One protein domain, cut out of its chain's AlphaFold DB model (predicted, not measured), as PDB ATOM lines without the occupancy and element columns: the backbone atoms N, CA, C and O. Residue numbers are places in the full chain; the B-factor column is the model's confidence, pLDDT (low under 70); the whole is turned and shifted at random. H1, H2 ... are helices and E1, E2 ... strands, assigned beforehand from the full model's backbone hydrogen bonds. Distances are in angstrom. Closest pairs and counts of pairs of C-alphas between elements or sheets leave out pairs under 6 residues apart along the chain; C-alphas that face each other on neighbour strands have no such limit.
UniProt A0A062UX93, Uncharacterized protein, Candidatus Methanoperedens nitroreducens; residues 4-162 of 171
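This is residues 4 to 162 of the 171 residues of an uncharacterized protein of Candidatus Methanoperedens nitroreducens (UniProt A0A062UX93). A curled sheet of five strands, like part of a barrel but not closed, takes up the middle of an elongated domain, with long E4 and E5 side by side in it. Toward one end of the longest axis lies a loop-rich part, residues 43 to 82 with little H2, and toward the other end small H3; beside the edge strand E2, H4 reaches the sheet with its residues 125 to 128, and H5 meets H4 at a steep angle. The printed part has 159 residues with five named helices and five named strands, along the chain E1 H1 E2 E3 H2 E4 H3 H4 H5 E5; the sheet runs E1 E3 E4 E5 E2 and is mixed. The class is mixed, helices and strands, with 73 residues, under half, in named elements. The whole is compact, with a radius of gyration of the C-alphas of 17.4 A, and spans 54 by 29 by 25 A.

Find C-alpha 4 at (7.552, 1.220, 13.561), where E1 begins; it ends at residue 6. H1 follows at residues 12 to 16, then E2 at residues 22 to 25. E3, residues 37 to 42, measures 16.4 A from first to last C-alpha. H2 holds residues 62 to 66. Now look for C-alpha 83 at (9.633, -4.300, 23.229): from there E4, the longest strand, runs to residue 97, 30.9 A away, and bends by 92 degrees at residue 86. H3, residues 104 to 107, comes next. H4, residues 119 to 128, is 14.2 A long, and H5, residues 134 to 145, is 15.7 A long. E5, residues 153 to 161, covers 24.9 A and ends at C-alpha 161, (17.233, -5.194, 10.717).

Begin at the edge strand E1, which is parallel to E3 at 27 degrees; there N 6 and O 41 are 2.8 A apart, within hydrogen-bond range. E3 and E4 are antiparallel at 111 degrees, with N 38 and O 88 at 2.7 A and N 85 and O 40 at 2.9 A. Past the bend, E4 and E5 are antiparallel at 140 degrees, with N 96 and O 154 at 2.8 A. E5 and the other edge strand, E2, are antiparallel at 149 degrees, with N 155 and O 25 at 2.7 A. The two edge strands are apart. The sheet is strongly twisted, its C-alphas lying up to 5.8 A off the best plane. H1 only grazes it with residues 12 to 16; the closest C-alphas of H1 and E4 are those of Leu 16 and Phe 85, 7.1 A. H2 only grazes it with residues 62 to 64; its closest C-alphas to E4 are those of Phe 63 and Phe 84, 5.9 A. H4 only grazes it with residues 125 to 128, and the C-alphas of Gln 22 and Ala 128, the closest of E2 and H4, are 5.7 A apart. H5 is not on the sheet, but touches H4 with residues 134 to 137 alone. The closest C-alphas of this pair are those of Asn 123 and Phe 134, 4.6 A. They run the same way at a steep tilt of 68 degrees, only just short of about perpendicular. H3 is not on the sheet and touches no helix. Each O i to N i+4 pair is within hydrogen-bond range in H1, H2, H4 and H5; H3 is too short for such a pair.

The two C-alphas farthest apart are those of Gly 58 and Glu 104, 56.6 A. The printed part has no cut. The links E2 to E3, E3 to H2, H2 to E4 and H3 to H4 are long, that from E3 to H2 with 19 residues. The mean pLDDT of the printed part is 79.3; look for values under 70 at residues 45 to 82, 98 to 103 and 106 to 115, where the model's confidence is low.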
ATOM      1  N   MET A   4       8.188   2.344  14.252       90.31
ATOM      2  CA  MET A   4       7.552   1.220  13.561       90.31
ATOM      3  C   MET A   4       7.005   0.173  14.552       90.31
ATOM      4  O   MET A   4       7.731  -0.737  14.961       90.31
ATOM      5  N   PRO A   5       5.722   0.277  14.960       88.06
ATOM      6  CA  PRO A   5       5.111  -0.681  15.876       88.06
ATOM      7  C   PRO A   5       4.658  -1.955  15.156       88.06
ATOM      8  O   PRO A   5       3.867  -1.893  14.213       88.06
ATOM      9  N   PHE A   6       5.049  -3.121  15.652       89.25
ATOM     10  CA  PHE A   6       4.482  -4.417  15.276       89.25
ATOM     11  C   PHE A   6       3.481  -4.851  16.339       89.25
ATOM     12  O   PHE A   6       3.761  -4.733  17.526       89.25
ATOM     13  N   SER A   7       2.295  -5.309  15.942       85.62
ATOM     14  CA  SER A   7       1.214  -5.592  16.899       85.62
ATOM     15  C   SER A   7       0.696  -7.025  16.869       85.62
ATOM     16  O   SER A   7      -0.212  -7.338  17.634       85.62
ATOM     17  N   ILE A   8       1.211  -7.848  15.956       87.25
ATOM     18  CA  ILE A   8       0.837  -9.252  15.796       87.25
ATOM     19  C   ILE A   8       1.885 -10.071  16.543       87.25
ATOM     20  O   ILE A   8       3.066 -10.011  16.216       87.25
ATOM     21  N   ASP A   9       1.453 -10.766  17.585       83.75
ATOM     22  CA  ASP A   9       2.297 -11.493  18.532       83.75
ATOM     23  C   ASP A   9       3.061 -12.651  17.881       83.75
ATOM     24  O   ASP A   9       4.279 -12.734  18.030       83.75
ATOM     25  N   PHE A  10       2.383 -13.494  17.099       84.75
ATOM     26  CA  PHE A  10       3.002 -14.651  16.446       84.75
ATOM     27  C   PHE A  10       4.046 -14.263  15.389       84.75
ATOM     28  O   PHE A  10       4.918 -15.065  15.066       84.75
ATOM     29  N   GLN A  11       4.000 -13.027  14.881       91.06
ATOM     30  CA  GLN A  11       5.001 -12.510  13.947       91.06
ATOM     31  C   GLN A  11       6.274 -12.032  14.650       91.06
ATOM     32  O   GLN A  11       7.304 -11.900  13.998       91.06
ATOM     33  N   VAL A  12       6.241 -11.763  15.960       87.69
ATOM     34  CA  VAL A  12       7.406 -11.204  16.661       87.69
ATOM     35  C   VAL A  12       8.631 -12.123  16.606       87.69
ATOM     36  O   VAL A  12       9.699 -11.614  16.272       87.69
ATOM     37  N   PRO A  13       8.527 -13.445  16.849       85.75
ATOM     38  CA  PRO A  13       9.663 -14.343  16.666       85.75
ATOM     39  C   PRO A  13      10.268 -14.261  15.257       85.75
ATOM     40  O   PRO A  13      11.484 -14.161  15.145       85.75
ATOM     41  N   LEU A  14       9.429 -14.194  14.213       91.62
ATOM     42  CA  LEU A  14       9.868 -14.078  12.813       91.62
ATOM     43  C   LEU A  14      10.635 -12.774  12.543       91.62
ATOM     44  O   LEU A  14      11.519 -12.720  11.698       91.62
ATOM     45  N   ILE A  15      10.279 -11.691  13.234       91.62
ATOM     46  CA  ILE A  15      10.971 -10.399  13.115       91.62
ATOM     47  C   ILE A  15      12.322 -10.458  13.830       91.62
ATOM     48  O   ILE A  15      13.326  -9.959  13.325       91.62
ATOM     49  N   LEU A  16      12.346 -11.051  15.025       87.25
ATOM     50  CA  LEU A  16      13.541 -11.117  15.863       87.25
ATOM     51  C   LEU A  16      14.634 -12.007  15.266       87.25
ATOM     52  O   LEU A  16      15.806 -11.687  15.426       87.25
ATOM     53  N   ASP A  17      14.266 -13.085  14.576       88.75
ATOM     54  CA  ASP A  17      15.218 -13.966  13.886       88.75
ATOM     55  C   ASP A  17      15.462 -13.598  12.414       88.75
ATOM     56  O   ASP A  17      16.266 -14.236  11.738       88.75
ATOM     57  N   GLY A  18      14.799 -12.551  11.915       89.75
ATOM     58  CA  GLY A  18      15.003 -12.032  10.567       89.75
ATOM     59  C   GLY A  18      14.310 -12.805   9.449       89.75
ATOM     60  O   GLY A  18      14.555 -12.480   8.286       89.75
ATOM     61  N   ARG A  19      13.433 -13.773   9.755       92.38
ATOM     62  CA  ARG A  19      12.569 -14.432   8.757       92.38
ATOM     63  C   ARG A  19      11.490 -13.504   8.190       92.38
ATOM     64  O   ARG A  19      11.047 -13.709   7.067       92.38
ATOM     65  N   LYS A  20      11.081 -12.472   8.933       94.75
ATOM     66  CA  LYS A  20      10.168 -11.410   8.484       94.75
ATOM     67  C   LYS A  20      10.926 -10.092   8.334       94.75
ATOM     68  O   LYS A  20      11.293  -9.464   9.326       94.75
ATOM     69  N   ARG A  21      11.078  -9.646   7.085       95.81
ATOM     70  CA  ARG A  21      11.754  -8.391   6.690       95.81
ATOM     71  C   ARG A  21      10.869  -7.445   5.877       95.81
ATOM     72  O   ARG A  21      11.344  -6.480   5.294       95.81
ATOM     73  N   GLN A  22       9.570  -7.732   5.825       96.50
ATOM     74  CA  GLN A  22       8.578  -6.920   5.130       96.50
ATOM     75  C   GLN A  22       7.416  -6.586   6.065       96.50
ATOM     76  O   GLN A  22       7.085  -7.365   6.962       96.50
ATOM     77  N   THR A  23       6.798  -5.420   5.880       95.75
ATOM     78  CA  THR A  23       5.543  -5.047   6.537       95.75
ATOM     79  C   THR A  23       4.609  -4.295   5.594       95.75
ATOM     80  O   THR A  23       5.040  -3.355   4.935       95.75
ATOM     81  N   THR A  24       3.324  -4.656   5.578       94.75
ATOM     82  CA  THR A  24       2.293  -3.917   4.823       94.75
ATOM     83  C   THR A  24       1.525  -2.959   5.729       94.75
ATOM     84  O   THR A  24       1.047  -3.348   6.800       94.75
ATOM     85  N   ARG A  25       1.415  -1.680   5.345       93.25
ATOM     86  CA  ARG A  25       0.814  -0.619   6.178       93.25
ATOM     87  C   ARG A  25       0.057   0.408   5.360       93.25
ATOM     88  O   ARG A  25       0.372   0.628   4.205       93.25
ATOM     89  N   LEU A  26      -0.916   1.072   5.977       92.12
ATOM     90  CA  LEU A  26      -1.523   2.243   5.350       92.12
ATOM     91  C   LEU A  26      -0.479   3.368   5.208       92.12
ATOM     92  O   LEU A  26       0.307   3.566   6.150       92.12
ATOM     93  N   PRO A  27      -0.513   4.140   4.107       91.69
ATOM     94  CA  PRO A  27       0.358   5.286   3.913       91.69
ATOM     95  C   PRO A  27       0.300   6.275   5.076       91.69
ATOM     96  O   PRO A  27      -0.760   6.611   5.616       91.69
ATOM     97  N   ARG A  28       1.469   6.767   5.481       89.69
ATOM     98  CA  ARG A  28       1.594   7.738   6.577       89.69
ATOM     99  C   ARG A  28       1.390   9.163   6.062       89.69
ATOM    100  O   ARG A  28       1.800   9.496   4.957       89.69
ATOM    101  N   LYS A  29       0.881  10.057   6.925       89.56
ATOM    102  CA  LYS A  29       0.807  11.508   6.637       89.56
ATOM    103  C   LYS A  29       2.175  12.101   6.273       89.56
ATOM    104  O   LYS A  29       2.256  12.992   5.437       89.56
ATOM    105  N   THR A  30       3.231  11.621   6.929       91.38
ATOM    106  CA  THR A  30       4.619  11.874   6.535       91.38
ATOM    107  C   THR A  30       5.149  10.588   5.907       91.38
ATOM    108  O   THR A  30       5.387   9.638   6.663       91.38
ATOM    109  N   PRO A  31       5.276  10.534   4.569       92.44
ATOM    110  CA  PRO A  31       5.733   9.344   3.866       92.44
ATOM    111  C   PRO A  31       7.123   8.913   4.326       92.44
ATOM    112  O   PRO A  31       7.963   9.756   4.650       92.44
ATOM    113  N   LEU A  32       7.332   7.601   4.357       94.31
ATOM    114  CA  LEU A  32       8.646   6.998   4.554       94.31
ATOM    115  C   LEU A  32       9.428   7.030   3.238       94.31
ATOM    116  O   LEU A  32       8.835   7.146   2.162       94.31
ATOM    117  N   LYS A  33      10.749   6.917   3.328       95.38
ATOM    118  CA  LYS A  33      11.656   6.849   2.181       95.38
ATOM    119  C   LYS A  33      12.615   5.674   2.327       95.38
ATOM    120  O   LYS A  33      12.885   5.227   3.436       95.38
ATOM    121  N   VAL A  34      13.136   5.195   1.203       95.69
ATOM    122  CA  VAL A  34      14.300   4.295   1.206       95.69
ATOM    123  C   VAL A  34      15.450   4.989   1.951       95.69
ATOM    124  O   VAL A  34      15.530   6.218   1.917       95.69
ATOM    125  N   GLU A  35      16.270   4.213   2.659       96.38
ATOM    126  CA  GLU A  35      17.344   4.657   3.569       96.38
ATOM    127  C   GLU A  35      16.855   5.300   4.888       96.38
ATOM    128  O   GLU A  35      17.662   5.608   5.769       96.38
ATOM    129  N   ASP A  36      15.539   5.477   5.102       96.75
ATOM    130  CA  ASP A  36      15.038   5.888   6.421       96.75
ATOM    131  C   ASP A  36      15.346   4.810   7.472       96.75
ATOM    132  O   ASP A  36      15.127   3.615   7.265       96.75
ATOM    133  N   ILE A  37      15.748   5.253   8.668       95.69
ATOM    134  CA  ILE A  37      15.949   4.373   9.822       95.69
ATOM    135  C   ILE A  37      14.650   4.221  10.616       95.69
ATOM    136  O   ILE A  37      14.164   5.159  11.262       95.69
ATOM    137  N   LEU A  38      14.103   3.011  10.605       93.62
ATOM    138  CA  LEU A  38      12.980   2.581  11.423       93.62
ATOM    139  C   LEU A  38      13.447   2.196  12.822       93.62
ATOM    140  O   LEU A  38      14.381   1.421  12.995       93.62
ATOM    141  N   TYR A  39      12.723   2.669  13.830       90.12
ATOM    142  CA  TYR A  39      12.868   2.195  15.202       90.12
ATOM    143  C   TYR A  39      11.773   1.166  15.467       90.12
ATOM    144  O   TYR A  39      10.596   1.523  15.610       90.12
ATOM    145  N   CYS A  40      12.157  -0.107  15.486       88.88
ATOM    146  CA  CYS A  40      11.241  -1.240  15.468       88.88
ATOM    147  C   CYS A  40      10.932  -1.721  16.884       88.88
ATOM    148  O   CYS A  40      11.827  -1.909  17.707       88.88
ATOM    149  N   TYR A  41       9.650  -1.918  17.187       86.00
ATOM    150  CA  TYR A  41       9.232  -2.402  18.500       86.00
ATOM    151  C   TYR A  41       7.903  -3.145  18.443       86.00
ATOM    152  O   TYR A  41       7.028  -2.818  17.639       86.00
ATOM    153  N   TYR A  42       7.702  -4.105  19.344       83.88
ATOM    154  CA  TYR A  42       6.380  -4.688  19.557       83.88
ATOM    155  C   TYR A  42       5.511  -3.781  20.438       83.88
ATOM    156  O   TYR A  42       5.930  -3.267  21.477       83.88
ATOM    157  N   LYS A  43       4.268  -3.570  20.003       80.25
ATOM    158  CA  LYS A  43       3.227  -2.845  20.726       80.25
ATOM    159  C   LYS A  43       1.897  -3.590  20.567       80.25
ATOM    160  O   LYS A  43       1.269  -3.474  19.510       80.25
ATOM    161  N   PRO A  44       1.431  -4.315  21.598       73.94
ATOM    162  CA  PRO A  44       0.151  -5.014  21.536       73.94
ATOM    163  C   PRO A  44      -1.005  -4.022  21.338       73.94
ATOM    164  O   PRO A  44      -0.970  -2.901  21.852       73.94
ATOM    165  N   ARG A  45      -2.057  -4.439  20.617       67.50
ATOM    166  CA  ARG A  45      -3.280  -3.624  20.440       67.50
ATOM    167  C   ARG A  45      -4.155  -3.566  21.701       67.50
ATOM    168  O   ARG A  45      -5.005  -2.687  21.807       67.50
ATOM    169  N   GLN A  46      -3.967  -4.488  22.647       62.84
ATOM    170  CA  GLN A  46      -4.718  -4.544  23.907       62.84
ATOM    171  C   GLN A  46      -4.168  -3.569  24.965       62.84
ATOM    172  O   GLN A  46      -3.049  -3.064  24.848       62.84
ATOM    173  N   LYS A  47      -4.964  -3.288  26.013       57.47
ATOM    174  CA  LYS A  47      -4.561  -2.416  27.131       57.47
ATOM    175  C   LYS A  47      -3.228  -2.883  27.737       57.47
ATOM    176  O   LYS A  47      -2.994  -4.075  27.908       57.47
ATOM    177  N   LYS A  48      -2.365  -1.913  28.059       54.44
ATOM    178  CA  LYS A  48      -1.026  -2.124  28.628       54.44
ATOM    179  C   LYS A  48      -1.112  -2.956  29.919       54.44
ATOM    180  O   LYS A  48      -1.719  -2.505  30.886       54.44
ATOM    181  N   SER A  49      -0.454  -4.110  29.954       51.59
ATOM    182  CA  SER A  49      -0.158  -4.861  31.179       51.59
ATOM    183  C   SER A  49       1.258  -5.437  31.093       51.59
ATOM    184  O   SER A  49       1.737  -5.761  30.006       51.59
ATOM    185  N   CYS A  50       1.937  -5.578  32.236       47.62
ATOM    186  CA  CYS A  50       3.280  -6.175  32.306       47.62
ATOM    187  C   CYS A  50       3.315  -7.629  31.802       47.62
ATOM    188  O   CYS A  50       4.373  -8.112  31.421       47.62
ATOM    189  N   SER A  51       2.169  -8.316  31.755       50.66
ATOM    190  CA  SER A  51       2.043  -9.666  31.191       50.66
ATOM    191  C   SER A  51       2.249  -9.716  29.678       50.66
ATOM    192  O   SER A  51       2.602 -10.761  29.149       50.66
ATOM    193  N   ASN A  52       2.055  -8.596  28.978       50.59
ATOM    194  CA  ASN A  52       2.274  -8.513  27.535       50.59
ATOM    195  C   ASN A  52       3.736  -8.202  27.202       50.59
ATOM    196  O   ASN A  52       4.054  -7.932  26.043       50.59
ATOM    197  N   CYS A  53       4.611  -8.187  28.221       54.50
ATOM    198  CA  CYS A  53       5.993  -7.828  28.029       54.50
ATOM    199  C   CYS A  53       6.840  -8.996  27.510       54.50
ATOM    200  O   CYS A  53       7.073  -9.958  28.230       54.50
ATOM    201  N   LEU A  54       7.375  -8.874  26.292       58.94
ATOM    202  CA  LEU A  54       8.381  -9.792  25.743       58.94
ATOM    203  C   LEU A  54       9.739  -9.694  26.446       58.94
ATOM    204  O   LEU A  54      10.541 -10.616  26.347       58.94
ATOM    205  N   VAL A  55      10.015  -8.582  27.140       55.44
ATOM    206  CA  VAL A  55      11.197  -8.453  27.999       55.44
ATOM    207  C   VAL A  55      10.843  -9.064  29.360       55.44
ATOM    208  O   VAL A  55       9.960  -8.526  30.034       55.44
ATOM    209  N   PRO A  56      11.493 -10.169  29.777       52.34
ATOM    210  CA  PRO A  56      11.264 -10.772  31.085       52.34
ATOM    211  C   PRO A  56      11.455  -9.754  32.212       52.34
ATOM    212  O   PRO A  56      12.336  -8.894  32.142       52.34
ATOM    213  N   HIS A  57      10.656  -9.879  33.273       46.12
ATOM    214  CA  HIS A  57      10.776  -9.038  34.463       46.12
ATOM    215  C   HIS A  57      12.229  -9.034  34.978       46.12
ATOM    216  O   HIS A  57      12.820 -10.095  35.172       46.12
ATOM    217  N   GLY A  58      12.817  -7.847  35.160       51.03
ATOM    218  CA  GLY A  58      14.207  -7.683  35.610       51.03
ATOM    219  C   GLY A  58      15.265  -7.543  34.504       51.03
ATOM    220  O   GLY A  58      16.418  -7.267  34.826       51.03
ATOM    221  N   LYS A  59      14.913  -7.668  33.215       55.12
ATOM    222  CA  LYS A  59      15.806  -7.293  32.099       55.12
ATOM    223  C   LYS A  59      15.581  -5.833  31.673       55.12
ATOM    224  O   LYS A  59      14.452  -5.345  31.689       55.12
ATOM    225  N   LYS A  60      16.663  -5.123  31.319       57.97
ATOM    226  CA  LYS A  60      16.628  -3.714  30.882       57.97
ATOM    227  C   LYS A  60      16.110  -3.587  29.442       57.97
ATOM    228  O   LYS A  60      16.335  -4.468  28.619       57.97
ATOM    229  N   CYS A  61      15.405  -2.493  29.147       57.28
ATOM    230  CA  CYS A  61      14.934  -2.167  27.799       57.28
ATOM    231  C   CYS A  61      16.045  -1.455  27.013       57.28
ATOM    232  O   CYS A  61      16.427  -0.348  27.392       57.28
ATOM    233  N   LEU A  62      16.503  -2.052  25.907       62.22
ATOM    234  CA  LEU A  62      17.597  -1.531  25.071       62.22
ATOM    235  C   LEU A  62      17.342  -0.099  24.563       62.22
ATOM    236  O   LEU A  62      18.252   0.719  24.518       62.22
ATOM    237  N   PHE A  63      16.087   0.258  24.270       62.09
ATOM    238  CA  PHE A  63      15.744   1.618  23.829       62.09
ATOM    239  C   PHE A  63      16.018   2.684  24.891       62.09
ATOM    240  O   PHE A  63      16.462   3.781  24.573       62.09
ATOM    241  N   LEU A  64      15.737   2.374  26.161       62.78
ATOM    242  CA  LEU A  64      15.989   3.303  27.264       62.78
ATOM    243  C   LEU A  64      17.483   3.392  27.600       62.78
ATOM    244  O   LEU A  64      17.899   4.389  28.178       62.78
ATOM    245  N   GLU A  65      18.285   2.390  27.225       66.94
ATOM    246  CA  GLU A  65      19.746   2.477  27.310       66.94
ATOM    247  C   GLU A  65      20.310   3.429  26.250       66.94
ATOM    248  O   GLU A  65      21.163   4.253  26.569       66.94
ATOM    249  N   GLU A  66      19.791   3.382  25.020       63.62
ATOM    250  CA  GLU A  66      20.177   4.321  23.957       63.62
ATOM    251  C   GLU A  66      19.618   5.737  24.168       63.62
ATOM    252  O   GLU A  66      20.222   6.725  23.745       63.62
ATOM    253  N   HIS A  67      18.467   5.858  24.835       63.66
ATOM    254  CA  HIS A  67      17.756   7.122  25.030       63.66
ATOM    255  C   HIS A  67      17.368   7.358  26.503       63.66
ATOM    256  O   HIS A  67      16.179   7.479  26.824       63.66
ATOM    257  N   PRO A  68      18.347   7.477  27.420       63.94
ATOM    258  CA  PRO A  68      18.094   7.538  28.864       63.94
ATOM    259  C   PRO A  68      17.268   8.762  29.288       63.94
ATOM    260  O   PRO A  68      16.512   8.701  30.254       63.94
ATOM    261  N   TYR A  69      17.330   9.854  28.524       62.22
ATOM    262  CA  TYR A  69      16.563  11.083  28.763       62.22
ATOM    263  C   TYR A  69      15.042  10.922  28.575       62.22
ATOM    264  O   TYR A  69      14.277  11.796  28.976       62.22
ATOM    265  N   LEU A  70      14.577   9.825  27.966       59.50
ATOM    266  CA  LEU A  70      13.147   9.549  27.788       59.50
ATOM    267  C   LEU A  70      12.507   8.867  29.007       59.50
ATOM    268  O   LEU A  70      11.284   8.719  29.035       59.50
ATOM    269  N   TYR A  71      13.300   8.473  30.010       53.84
ATOM    270  CA  TYR A  71      12.820   7.789  31.213       53.84
ATOM    271  C   TYR A  71      11.880   8.670  32.056       53.84
ATOM    272  O   TYR A  71      10.785   8.236  32.420       53.84
ATOM    273  N   ASP A  72      12.254   9.934  32.277       49.25
ATOM    274  CA  ASP A  72      11.499  10.860  33.135       49.25
ATOM    275  C   ASP A  72      10.205  11.371  32.488       49.25
ATOM    276  O   ASP A  72       9.220  11.651  33.171       49.25
ATOM    277  N   VAL A  73      10.157  11.435  31.155       50.44
ATOM    278  CA  VAL A  73       8.988  11.938  30.412       50.44
ATOM    279  C   VAL A  73       7.850  10.911  30.385       50.44
ATOM    280  O   VAL A  73       6.684  11.254  30.194       50.44
ATOM    281  N   ALA A  74       8.173   9.630  30.566       48.81
ATOM    282  CA  ALA A  74       7.261   8.528  30.292       48.81
ATOM    283  C   ALA A  74       6.560   7.963  31.549       48.81
ATOM    284  O   ALA A  74       5.781   7.013  31.448       48.81
ATOM    285  N   GLY A  75       6.774   8.588  32.715       46.00
ATOM    286  CA  GLY A  75       5.960   8.379  33.914       46.00
ATOM    287  C   GLY A  75       6.170   7.038  34.621       46.00
ATOM    288  O   GLY A  75       5.191   6.368  34.939       46.00
ATOM    289  N   GLY A  76       7.424   6.637  34.868       44.03
ATOM    290  CA  GLY A  76       7.779   5.648  35.905       44.03
ATOM    291  C   GLY A  76       7.199   4.231  35.765       44.03
ATOM    292  O   GLY A  76       7.227   3.458  36.719       44.03
ATOM    293  N   GLY A  77       6.675   3.867  34.596       51.03
ATOM    294  CA  GLY A  77       6.214   2.518  34.269       51.03
ATOM    295  C   GLY A  77       6.933   1.970  33.041       51.03
ATOM    296  O   GLY A  77       7.742   2.660  32.432       51.03
ATOM    297  N   CYS A  78       6.622   0.731  32.651       49.25
ATOM    298  CA  CYS A  78       7.040   0.123  31.381       49.25
ATOM    299  C   CYS A  78       6.461   0.956  30.212       49.25
ATOM    300  O   CYS A  78       5.374   0.698  29.686       49.25
ATOM    301  N   ALA A  79       7.107   2.077  29.909       49.59
ATOM    302  CA  ALA A  79       6.462   3.186  29.243       49.59
ATOM    303  C   ALA A  79       6.610   3.050  27.734       49.59
ATOM    304  O   ALA A  79       7.668   3.314  27.193       49.59
ATOM    305  N   SER A  80       5.531   2.643  27.060       51.69
ATOM    306  CA  SER A  80       5.271   2.770  25.608       51.69
ATOM    307  C   SER A  80       6.236   2.086  24.616       51.69
ATOM    308  O   SER A  80       5.813   1.837  23.489       51.69
ATOM    309  N   TYR A  81       7.452   1.735  25.032       52.91
ATOM    310  CA  TYR A  81       8.551   1.155  24.250       52.91
ATOM    311  C   TYR A  81       8.867  -0.272  24.693       52.91
ATOM    312  O   TYR A  81      10.010  -0.711  24.611       52.91
ATOM    313  N   THR A  82       7.885  -0.977  25.253       54.72
ATOM    314  CA  THR A  82       8.134  -2.159  26.082       54.72
ATOM    315  C   THR A  82       8.888  -3.278  25.364       54.72
ATOM    316  O   THR A  82       9.466  -4.118  26.043       54.72
ATOM    317  N   HIS A  83       8.982  -3.261  24.030       71.88
ATOM    318  CA  HIS A  83       9.633  -4.300  23.229       71.88
ATOM    319  C   HIS A  83      10.416  -3.732  22.051       71.88
ATOM    320  O   HIS A  83      10.194  -4.153  20.920       71.88
ATOM    321  N   PHE A  84      11.270  -2.737  22.278       78.50
ATOM    322  CA  PHE A  84      12.204  -2.319  21.236       78.50
ATOM    323  C   PHE A  84      13.104  -3.478  20.813       78.50
ATOM    324  O   PHE A  84      13.674  -4.162  21.664       78.50
ATOM    325  N   PHE A  85      13.180  -3.694  19.504       79.25
ATOM    326  CA  PHE A  85      13.974  -4.748  18.883       79.25
ATOM    327  C   PHE A  85      15.361  -4.236  18.496       79.25
ATOM    328  O   PHE A  85      16.353  -4.903  18.758       79.25
ATOM    329  N   GLY A  86      15.403  -3.040  17.911       85.56
ATOM    330  CA  GLY A  86      16.584  -2.451  17.294       85.56
ATOM    331  C   GLY A  86      16.176  -1.511  16.160       85.56
ATOM    332  O   GLY A  86      15.000  -1.125  16.040       85.56
ATOM    333  N   LYS A  87      17.143  -1.125  15.331       92.19
ATOM    334  CA  LYS A  87      16.915  -0.257  14.172       92.19
ATOM    335  C   LYS A  87      16.876  -1.089  12.899       92.19
ATOM    336  O   LYS A  87      17.514  -2.127  12.798       92.19
ATOM    337  N   ALA A  88      16.095  -0.651  11.926       95.19
ATOM    338  CA  ALA A  88      16.088  -1.265  10.608       95.19
ATOM    339  C   ALA A  88      16.125  -0.189   9.533       95.19
ATOM    340  O   ALA A  88      15.415   0.809   9.642       95.19
ATOM    341  N   GLU A  89      16.933  -0.383   8.505       97.00
ATOM    342  CA  GLU A  89      16.980   0.520   7.358       97.00
ATOM    343  C   GLU A  89      15.938   0.097   6.325       97.00
ATOM    344  O   GLU A  89      15.809  -1.090   6.023       97.00
ATOM    345  N   ILE A  90      15.168   1.043   5.788       97.31
ATOM    346  CA  ILE A  90      14.244   0.745   4.692       97.31
ATOM    347  C   ILE A  90      15.037   0.518   3.409       97.31
ATOM    348  O   ILE A  90      15.688   1.432   2.910       97.31
ATOM    349  N   THR A  91      14.893  -0.665   2.821       97.00
ATOM    350  CA  THR A  91      15.549  -1.030   1.559       97.00
ATOM    351  C   THR A  91      14.621  -0.896   0.356       97.00
ATOM    352  O   THR A  91      15.088  -0.695  -0.762       97.00
ATOM    353  N   SER A  92      13.303  -0.977   0.562       95.19
ATOM    354  CA  SER A  92      12.310  -0.807  -0.499       95.19
ATOM    355  C   SER A  92      10.960  -0.355   0.053       95.19
ATOM    356  O   SER A  92      10.568  -0.730   1.161       95.19
ATOM    357  N   ILE A  93      10.236   0.438  -0.739       93.06
ATOM    358  CA  ILE A  93       8.833   0.785  -0.502       93.06
ATOM    359  C   ILE A  93       8.086   0.613  -1.819       93.06
ATOM    360  O   ILE A  93       8.368   1.311  -2.793       93.06
ATOM    361  N   ILE A  94       7.109  -0.285  -1.827       89.75
ATOM    362  CA  ILE A  94       6.195  -0.494  -2.947       89.75
ATOM    363  C   ILE A  94       4.828   0.039  -2.544       89.75
ATOM    364  O   ILE A  94       4.278  -0.360  -1.518       89.75
ATOM    365  N   LYS A  95       4.261   0.918  -3.369       87.06
ATOM    366  CA  LYS A  95       2.877   1.354  -3.212       87.06
ATOM    367  C   LYS A  95       1.954   0.390  -3.929       87.06
ATOM    368  O   LYS A  95       1.988   0.281  -5.149       87.06
ATOM    369  N   ALA A  96       1.108  -0.274  -3.166       83.75
ATOM    370  CA  ALA A  96       0.170  -1.255  -3.657       83.75
ATOM    371  C   ALA A  96      -1.271  -0.767  -3.505       83.75
ATOM    372  O   ALA A  96      -1.658  -0.192  -2.488       83.75
ATOM    373  N   ARG A  97      -2.088  -1.034  -4.523       76.00
ATOM    374  CA  ARG A  97      -3.529  -0.787  -4.500       76.00
ATOM    375  C   ARG A  97      -4.241  -1.826  -5.360       76.00
ATOM    376  O   ARG A  97      -3.795  -2.116  -6.470       76.00
ATOM    377  N   HIS A  98      -5.348  -2.379  -4.867       66.00
ATOM    378  CA  HIS A  98      -6.198  -3.311  -5.612       66.00
ATOM    379  C   HIS A  98      -7.445  -2.569  -6.112       66.00
ATOM    380  O   HIS A  98      -8.521  -2.680  -5.532       66.00
ATOM    381  N   SER A  99      -7.320  -1.735  -7.146       63.28
ATOM    382  CA  SER A  99      -8.496  -1.093  -7.738       63.28
ATOM    383  C   SER A  99      -8.420  -1.084  -9.256       63.28
ATOM    384  O   SER A  99      -7.455  -0.579  -9.830       63.28
ATOM    385  N   ASP A 100      -9.492  -1.578  -9.874       59.16
ATOM    386  CA  ASP A 100      -9.762  -1.485 -11.313       59.16
ATOM    387  C   ASP A 100     -10.037  -0.036 -11.763       59.16
ATOM    388  O   ASP A 100     -10.104   0.249 -12.955       59.16
ATOM    389  N   ASN A 101     -10.179   0.897 -10.812       59.28
ATOM    390  CA  ASN A 101     -10.507   2.306 -11.043       59.28
ATOM    391  C   ASN A 101      -9.315   3.252 -10.822       59.28
ATOM    392  O   ASN A 101      -9.517   4.438 -10.557       59.28
ATOM    393  N   ILE A 102      -8.073   2.759 -10.884       64.31
ATOM    394  CA  ILE A 102      -6.899   3.642 -10.918       64.31
ATOM    395  C   ILE A 102      -6.838   4.254 -12.322       64.31
ATOM    396  O   ILE A 102      -6.717   3.501 -13.291       64.31
ATOM    397  N   PRO A 103      -6.926   5.590 -12.465       68.50
ATOM    398  CA  PRO A 103      -6.770   6.221 -13.765       68.50
ATOM    399  C   PRO A 103      -5.436   5.817 -14.393       68.50
ATOM    400  O   PRO A 103      -4.423   5.753 -13.701       68.50
ATOM    401  N   GLU A 104      -5.416   5.563 -15.702       70.56
ATOM    402  CA  GLU A 104      -4.237   5.024 -16.398       70.56
ATOM    403  C   GLU A 104      -2.964   5.856 -16.159       70.56
ATOM    404  O   GLU A 104      -1.874   5.310 -16.007       70.56
ATOM    405  N   TYR A 105      -3.114   7.176 -16.010       73.19
ATOM    406  CA  TYR A 105      -2.015   8.098 -15.719       73.19
ATOM    407  C   TYR A 105      -1.415   7.953 -14.304       73.19
ATOM    408  O   TYR A 105      -0.312   8.436 -14.064       73.19
ATOM    409  N   GLU A 106      -2.107   7.302 -13.364       67.25
ATOM    410  CA  GLU A 106      -1.610   7.036 -12.006       67.25
ATOM    411  C   GLU A 106      -1.008   5.637 -11.861       67.25
ATOM    412  O   GLU A 106      -0.264   5.412 -10.909       67.25
ATOM    413  N   ILE A 107      -1.268   4.714 -12.797       65.12
ATOM    414  CA  ILE A 107      -0.803   3.315 -12.733       65.12
ATOM    415  C   ILE A 107       0.714   3.229 -12.539       65.12
ATOM    416  O   ILE A 107       1.177   2.428 -11.728       65.12
ATOM    417  N   ALA A 108       1.480   4.097 -13.207       65.81
ATOM    418  CA  ALA A 108       2.939   4.134 -13.110       65.81
ATOM    419  C   ALA A 108       3.464   4.402 -11.683       65.81
ATOM    420  O   ALA A 108       4.614   4.094 -11.386       65.81
ATOM    421  N   ASN A 109       2.634   4.955 -10.791       64.94
ATOM    422  CA  ASN A 109       3.006   5.244  -9.403       64.94
ATOM    423  C   ASN A 109       2.764   4.065  -8.445       64.94
ATOM    424  O   ASN A 109       3.143   4.154  -7.276       64.94
ATOM    425  N   TYR A 110       2.107   2.998  -8.911       61.38
ATOM    426  CA  TYR A 110       1.631   1.882  -8.089       61.38
ATOM    427  C   TYR A 110       2.135   0.521  -8.583       61.38
ATOM    428  O   TYR A 110       1.507  -0.506  -8.321       61.38
ATOM    429  N   GLU A 111       3.239   0.489  -9.334       58.19
ATOM    430  CA  GLU A 111       3.792  -0.779  -9.799       58.19
ATOM    431  C   GLU A 111       4.657  -1.469  -8.727       58.19
ATOM    432  O   GLU A 111       5.569  -0.847  -8.175       58.19
ATOM    433  N   PRO A 112       4.429  -2.773  -8.476       60.09
ATOM    434  CA  PRO A 112       3.393  -3.621  -9.079       60.09
ATOM    435  C   PRO A 112       2.011  -3.508  -8.392       60.09
ATOM    436  O   PRO A 112       1.881  -3.625  -7.174       60.09
ATOM    437  N   LEU A 113       0.954  -3.387  -9.205       63.16
ATOM    438  CA  LEU A 113      -0.445  -3.341  -8.758       63.16
ATOM    439  C   LEU A 113      -0.875  -4.686  -8.157       63.16
ATOM    440  O   LEU A 113      -0.907  -5.685  -8.873       63.16
ATOM    441  N   MET A 114      -1.276  -4.707  -6.880       65.38
ATOM    442  CA  MET A 114      -1.649  -5.943  -6.167       65.38
ATOM    443  C   MET A 114      -2.738  -6.774  -6.863       65.38
ATOM    444  O   MET A 114      -2.706  -7.994  -6.780       65.38
ATOM    445  N   TRP A 115      -3.686  -6.152  -7.570       63.91
ATOM    446  CA  TRP A 115      -4.743  -6.881  -8.293       63.91
ATOM    447  C   TRP A 115      -4.250  -7.625  -9.543       63.91
ATOM    448  O   TRP A 115      -4.939  -8.505 -10.048       63.91
ATOM    449  N   LYS A 116      -3.056  -7.287 -10.046       70.31
ATOM    450  CA  LYS A 116      -2.399  -7.994 -11.156       70.31
ATOM    451  C   LYS A 116      -1.463  -9.099 -10.678       70.31
ATOM    452  O   LYS A 116      -0.828  -9.754 -11.505       70.31
ATOM    453  N   TRP A 117      -1.309  -9.275  -9.370       78.62
ATOM    454  CA  TRP A 117      -0.458 -10.326  -8.837       78.62
ATOM    455  C   TRP A 117      -1.114 -11.679  -9.078       78.62
ATOM    456  O   TRP A 117      -2.316 -11.848  -8.885       78.62
ATOM    457  N   SER A 118      -0.315 -12.647  -9.515       83.94
ATOM    458  CA  SER A 118      -0.755 -14.037  -9.555       83.94
ATOM    459  C   SER A 118      -1.027 -14.546  -8.138       83.94
ATOM    460  O   SER A 118      -0.483 -14.014  -7.167       83.94
ATOM    461  N   ASP A 119      -1.790 -15.633  -8.013       86.75
ATOM    462  CA  ASP A 119      -2.001 -16.307  -6.722       86.75
ATOM    463  C   ASP A 119      -0.669 -16.647  -6.027       86.75
ATOM    464  O   ASP A 119      -0.545 -16.514  -4.810       86.75
ATOM    465  N   GLY A 120       0.354 -17.014  -6.809       88.81
ATOM    466  CA  GLY A 120       1.714 -17.226  -6.311       88.81
ATOM    467  C   GLY A 120       2.326 -15.957  -5.715       88.81
ATOM    468  O   GLY A 120       2.773 -15.981  -4.575       88.81
ATOM    469  N   ALA A 121       2.264 -14.829  -6.428       88.69
ATOM    470  CA  ALA A 121       2.794 -13.554  -5.940       88.69
ATOM    471  C   ALA A 121       2.045 -13.031  -4.699       88.69
ATOM    472  O   ALA A 121       2.666 -12.496  -3.780       88.69
ATOM    473  N   LEU A 122       0.721 -13.218  -4.631       90.44
ATOM    474  CA  LEU A 122      -0.072 -12.912  -3.435       90.44
ATOM    475  C   LEU A 122       0.365 -13.766  -2.240       90.44
ATOM    476  O   LEU A 122       0.473 -13.260  -1.121       90.44
ATOM    477  N   ASN A 123       0.643 -15.049  -2.463       94.25
ATOM    478  CA  ASN A 123       1.122 -15.927  -1.407       94.25
ATOM    479  C   ASN A 123       2.549 -15.567  -0.960       94.25
ATOM    480  O   ASN A 123       2.800 -15.489   0.240       94.25
ATOM    481  N   ASP A 124       3.451 -15.266  -1.895       92.94
ATOM    482  CA  ASP A 124       4.825 -14.840  -1.598       92.94
ATOM    483  C   ASP A 124       4.843 -13.542  -0.779       92.94
ATOM    484  O   ASP A 124       5.575 -13.430   0.208       92.94
ATOM    485  N   TRP A 125       3.982 -12.579  -1.124       93.75
ATOM    486  CA  TRP A 125       3.795 -11.365  -0.331       93.75
ATOM    487  C   TRP A 125       3.320 -11.660   1.087       93.75
ATOM    488  O   TRP A 125       3.877 -11.109   2.037       93.75
ATOM    489  N   ALA A 126       2.305 -12.512   1.240       95.06
ATOM    490  CA  ALA A 126       1.753 -12.845   2.547       95.06
ATOM    491  C   ALA A 126       2.807 -13.524   3.433       95.06
ATOM    492  O   ALA A 126       2.947 -13.168   4.604       95.06
ATOM    493  N   VAL A 127       3.599 -14.431   2.854       95.81
ATOM    494  CA  VAL A 127       4.715 -15.100   3.534       95.81
ATOM    495  C   VAL A 127       5.801 -14.105   3.935       95.81
ATOM    496  O   VAL A 127       6.228 -14.099   5.092       95.81
ATOM    497  N   ALA A 128       6.199 -13.197   3.041       94.88
ATOM    498  CA  ALA A 128       7.142 -12.127   3.370       94.88
ATOM    499  C   ALA A 128       6.595 -11.190   4.467       94.88
ATOM    500  O   ALA A 128       7.340 -10.729   5.338       94.88
ATOM    501  N   ASP A 129       5.279 -10.953   4.483       95.19
ATOM    502  CA  ASP A 129       4.573 -10.223   5.536       95.19
ATOM    503  C   ASP A 129       4.266 -11.091   6.779       95.19
ATOM    504  O   ASP A 129       3.572 -10.650   7.697       95.19
ATOM    505  N   GLY A 130       4.872 -12.273   6.898       95.69
ATOM    506  CA  GLY A 130       4.870 -13.108   8.101       95.69
ATOM    507  C   GLY A 130       3.578 -13.871   8.368       95.69
ATOM    508  O   GLY A 130       3.323 -14.211   9.523       95.69
ATOM    509  N   PHE A 131       2.757 -14.099   7.348       96.38
ATOM    510  CA  PHE A 131       1.632 -15.034   7.380       96.38
ATOM    511  C   PHE A 131       2.047 -16.378   6.766       96.38
ATOM    512  O   PHE A 131       3.050 -16.459   6.065       96.38
ATOM    513  N   ASN A 132       1.293 -17.448   7.003       96.00
ATOM    514  CA  ASN A 132       1.580 -18.747   6.387       96.00
ATOM    515  C   ASN A 132       1.032 -18.847   4.957       96.00
ATOM    516  O   ASN A 132       1.510 -19.663   4.172       96.00
ATOM    517  N   SER A 133       0.016 -18.046   4.625       96.56
ATOM    518  CA  SER A 133      -0.602 -18.016   3.301       96.56
ATOM    519  C   SER A 133      -1.329 -16.700   3.025       96.56
ATOM    520  O   SER A 133      -1.632 -15.927   3.942       96.56
ATOM    521  N   PHE A 134      -1.675 -16.471   1.755       94.75
ATOM    522  CA  PHE A 134      -2.548 -15.358   1.374       94.75
ATOM    523  C   PHE A 134      -3.926 -15.424   2.046       94.75
ATOM    524  O   PHE A 134      -4.435 -14.392   2.463       94.75
ATOM    525  N   GLU A 135      -4.516 -16.610   2.209       96.00
ATOM    526  CA  GLU A 135      -5.824 -16.775   2.864       96.00
ATOM    527  C   GLU A 135      -5.800 -16.314   4.333       96.00
ATOM    528  O   GLU A 135      -6.724 -15.643   4.808       96.00
ATOM    529  N   GLU A 136      -4.715 -16.622   5.051       96.50
ATOM    530  CA  GLU A 136      -4.520 -16.168   6.428       96.50
ATOM    531  C   GLU A 136      -4.371 -14.642   6.493       96.50
ATOM    532  O   GLU A 136      -5.026 -13.984   7.311       96.50
ATOM    533  N   ALA A 137      -3.553 -14.073   5.601       95.25
ATOM    534  CA  ALA A 137      -3.390 -12.631   5.488       95.25
ATOM    535  C   ALA A 137      -4.730 -11.952   5.157       95.25
ATOM    536  O   ALA A 137      -5.145 -11.037   5.867       95.25
ATOM    537  N   ASP A 138      -5.452 -12.434   4.145       94.56
ATOM    538  CA  ASP A 138      -6.742 -11.897   3.701       94.56
ATOM    539  C   ASP A 138      -7.771 -11.891   4.834       94.56
ATOM    540  O   ASP A 138      -8.432 -10.880   5.087       94.56
ATOM    541  N   THR A 139      -7.844 -12.984   5.597       95.88
ATOM    542  CA  THR A 139      -8.699 -13.083   6.785       95.88
ATOM    543  C   THR A 139      -8.325 -12.031   7.832       95.88
ATOM    544  O   THR A 139      -9.195 -11.348   8.388       95.88
ATOM    545  N   TRP A 140      -7.029 -11.866   8.109       94.50
ATOM    546  CA  TRP A 140      -6.546 -10.906   9.099       94.50
ATOM    547  C   TRP A 140      -6.792  -9.451   8.679       94.50
ATOM    548  O   TRP A 140      -7.280  -8.649   9.489       94.50
ATOM    549  N   PHE A 141      -6.495  -9.100   7.424       93.25
ATOM    550  CA  PHE A 141      -6.717  -7.759   6.884       93.25
ATOM    551  C   PHE A 141      -8.209  -7.437   6.805       93.25
ATOM    552  O   PHE A 141      -8.614  -6.370   7.272       93.25
ATOM    553  N   SER A 142      -9.035  -8.383   6.352       94.50
ATOM    554  CA  SER A 142     -10.495  -8.239   6.313       94.50
ATOM    555  C   SER A 142     -11.083  -7.960   7.693       94.50
ATOM    556  O   SER A 142     -11.936  -7.086   7.851       94.50
ATOM    557  N   LYS A 143     -10.592  -8.644   8.731       93.62
ATOM    558  CA  LYS A 143     -11.019  -8.404  10.117       93.62
ATOM    559  C   LYS A 143     -10.538  -7.055  10.660       93.62
ATOM    560  O   LYS A 143     -11.229  -6.443  11.472       93.62
ATOM    561  N   SER A 144      -9.349  -6.612  10.258       90.75
ATOM    562  CA  SER A 144      -8.707  -5.407  10.797       90.75
ATOM    563  C   SER A 144      -9.168  -4.114  10.127       90.75
ATOM    564  O   SER A 144      -9.206  -3.077  10.790       90.75
ATOM    565  N   TRP A 145      -9.491  -4.174   8.834       91.31
ATOM    566  CA  TRP A 145      -9.744  -3.013   7.976       91.31
ATOM    567  C   TRP A 145     -11.050  -3.108   7.175       91.31
ATOM    568  O   TRP A 145     -11.429  -2.141   6.520       91.31
ATOM    569  N   GLY A 146     -11.765  -4.231   7.264       93.31
ATOM    570  CA  GLY A 146     -13.017  -4.483   6.553       93.31
ATOM    571  C   GLY A 146     -12.829  -5.306   5.269       93.31
ATOM    572  O   GLY A 146     -11.716  -5.435   4.767       93.31
ATOM    573  N   PRO A 147     -13.918  -5.859   4.705       89.81
ATOM    574  CA  PRO A 147     -13.857  -6.757   3.543       89.81
ATOM    575  C   PRO A 147     -13.308  -6.088   2.273       89.81
ATOM    576  O   PRO A 147     -12.780  -6.767   1.402       89.81
ATOM    577  N   ALA A 148     -13.386  -4.758   2.185       88.38
ATOM    578  CA  ALA A 148     -12.846  -3.970   1.078       88.38
ATOM    579  C   ALA A 148     -11.368  -3.569   1.276       88.38
ATOM    580  O   ALA A 148     -10.884  -2.662   0.609       88.38
ATOM    581  N   TRP A 149     -10.628  -4.201   2.200       90.00
ATOM    582  CA  TRP A 149      -9.246  -3.807   2.514       90.00
ATOM    583  C   TRP A 149      -8.318  -3.814   1.292       90.00
ATOM    584  O   TRP A 149      -7.387  -3.013   1.233       90.00
ATOM    585  N   LYS A 150      -8.582  -4.692   0.317       86.62
ATOM    586  CA  LYS A 150      -7.816  -4.784  -0.930       86.62
ATOM    587  C   LYS A 150      -7.861  -3.446  -1.683       86.62
ATOM    588  O   LYS A 150      -6.842  -2.992  -2.193       86.62
ATOM    589  N   GLU A 151      -9.000  -2.755  -1.668       83.94
ATOM    590  CA  GLU A 151      -9.215  -1.489  -2.386       83.94
ATOM    591  C   GLU A 151      -8.442  -0.294  -1.802       83.94
ATOM    592  O   GLU A 151      -8.330   0.755  -2.449       83.94
ATOM    593  N   LEU A 152      -7.905  -0.438  -0.585       87.31
ATOM    594  CA  LEU A 152      -7.112   0.590   0.084       87.31
ATOM    595  C   LEU A 152      -5.708   0.705  -0.533       87.31
ATOM    596  O   LEU A 152      -5.190  -0.225  -1.149       87.31
ATOM    597  N   GLU A 153      -5.088   1.873  -0.355       88.56
ATOM    598  CA  GLU A 153      -3.663   2.053  -0.642       88.56
ATOM    599  C   GLU A 153      -2.835   1.481   0.512       88.56
ATOM    600  O   GLU A 153      -3.137   1.717   1.686       88.56
ATOM    601  N   TRP A 154      -1.772   0.766   0.160       91.44
ATOM    602  CA  TRP A 154      -0.835   0.141   1.078       91.44
ATOM    603  C   TRP A 154       0.601   0.486   0.690       91.44
ATOM    604  O   TRP A 154       0.977   0.395  -0.473       91.44
ATOM    605  N   ASP A 155       1.421   0.813   1.678       93.06
ATOM    606  CA  ASP A 155       2.873   0.786   1.574       93.06
ATOM    607  C   ASP A 155       3.350  -0.607   2.011       93.06
ATOM    608  O   ASP A 155       3.155  -1.018   3.162       93.06
ATOM    609  N   ILE A 156       3.985  -1.332   1.097       94.06
ATOM    610  CA  ILE A 156       4.706  -2.574   1.368       94.06
ATOM    611  C   ILE A 156       6.169  -2.195   1.562       94.06
ATOM    612  O   ILE A 156       6.843  -1.760   0.631       94.06
ATOM    613  N   ILE A 157       6.637  -2.308   2.799       95.94
ATOM    614  CA  ILE A 157       7.932  -1.791   3.235       95.94
ATOM    615  C   ILE A 157       8.853  -2.973   3.503       95.94
ATOM    616  O   ILE A 157       8.577  -3.761   4.410       95.94
ATOM    617  N   THR A 158       9.952  -3.065   2.764       96.75
ATOM    618  CA  THR A 158      11.049  -4.000   3.035       96.75
ATOM    619  C   THR A 158      12.128  -3.287   3.841       96.75
ATOM    620  O   THR A 158      12.435  -2.120   3.587       96.75
ATOM    621  N   PHE A 159      12.689  -3.967   4.836       96.44
ATOM    622  CA  PHE A 159      13.673  -3.393   5.743       96.44
ATOM    623  C   PHE A 159      14.766  -4.395   6.120       96.44
ATOM    624  O   PHE A 159      14.511  -5.595   6.209       96.44
ATOM    625  N   GLU A 160      15.964  -3.889   6.403       96.00
ATOM    626  CA  GLU A 160      17.097  -4.676   6.886       96.00
ATOM    627  C   GLU A 160      17.337  -4.398   8.381       96.00
ATOM    628  O   GLU A 160      17.681  -3.268   8.741       96.00
ATOM    629  N   PRO A 161      17.100  -5.378   9.272       93.75
ATOM    630  CA  PRO A 161      17.233  -5.194  10.717       93.75
ATOM    631  C   PRO A 161      18.683  -5.292  11.214       93.75
ATOM    632  O   PRO A 161      19.369  -6.274  10.949       93.75
ATOM    633  N   ASP A 162      19.122  -4.339  12.042       92.50
ATOM    634  CA  ASP A 162      20.474  -4.315  12.629       92.50
ATOM    635  C   ASP A 162      20.699  -5.371  13.727       92.50
ATOM    636  O   ASP A 162      21.837  -5.724  14.048       92.50
TER     637      ASP A 162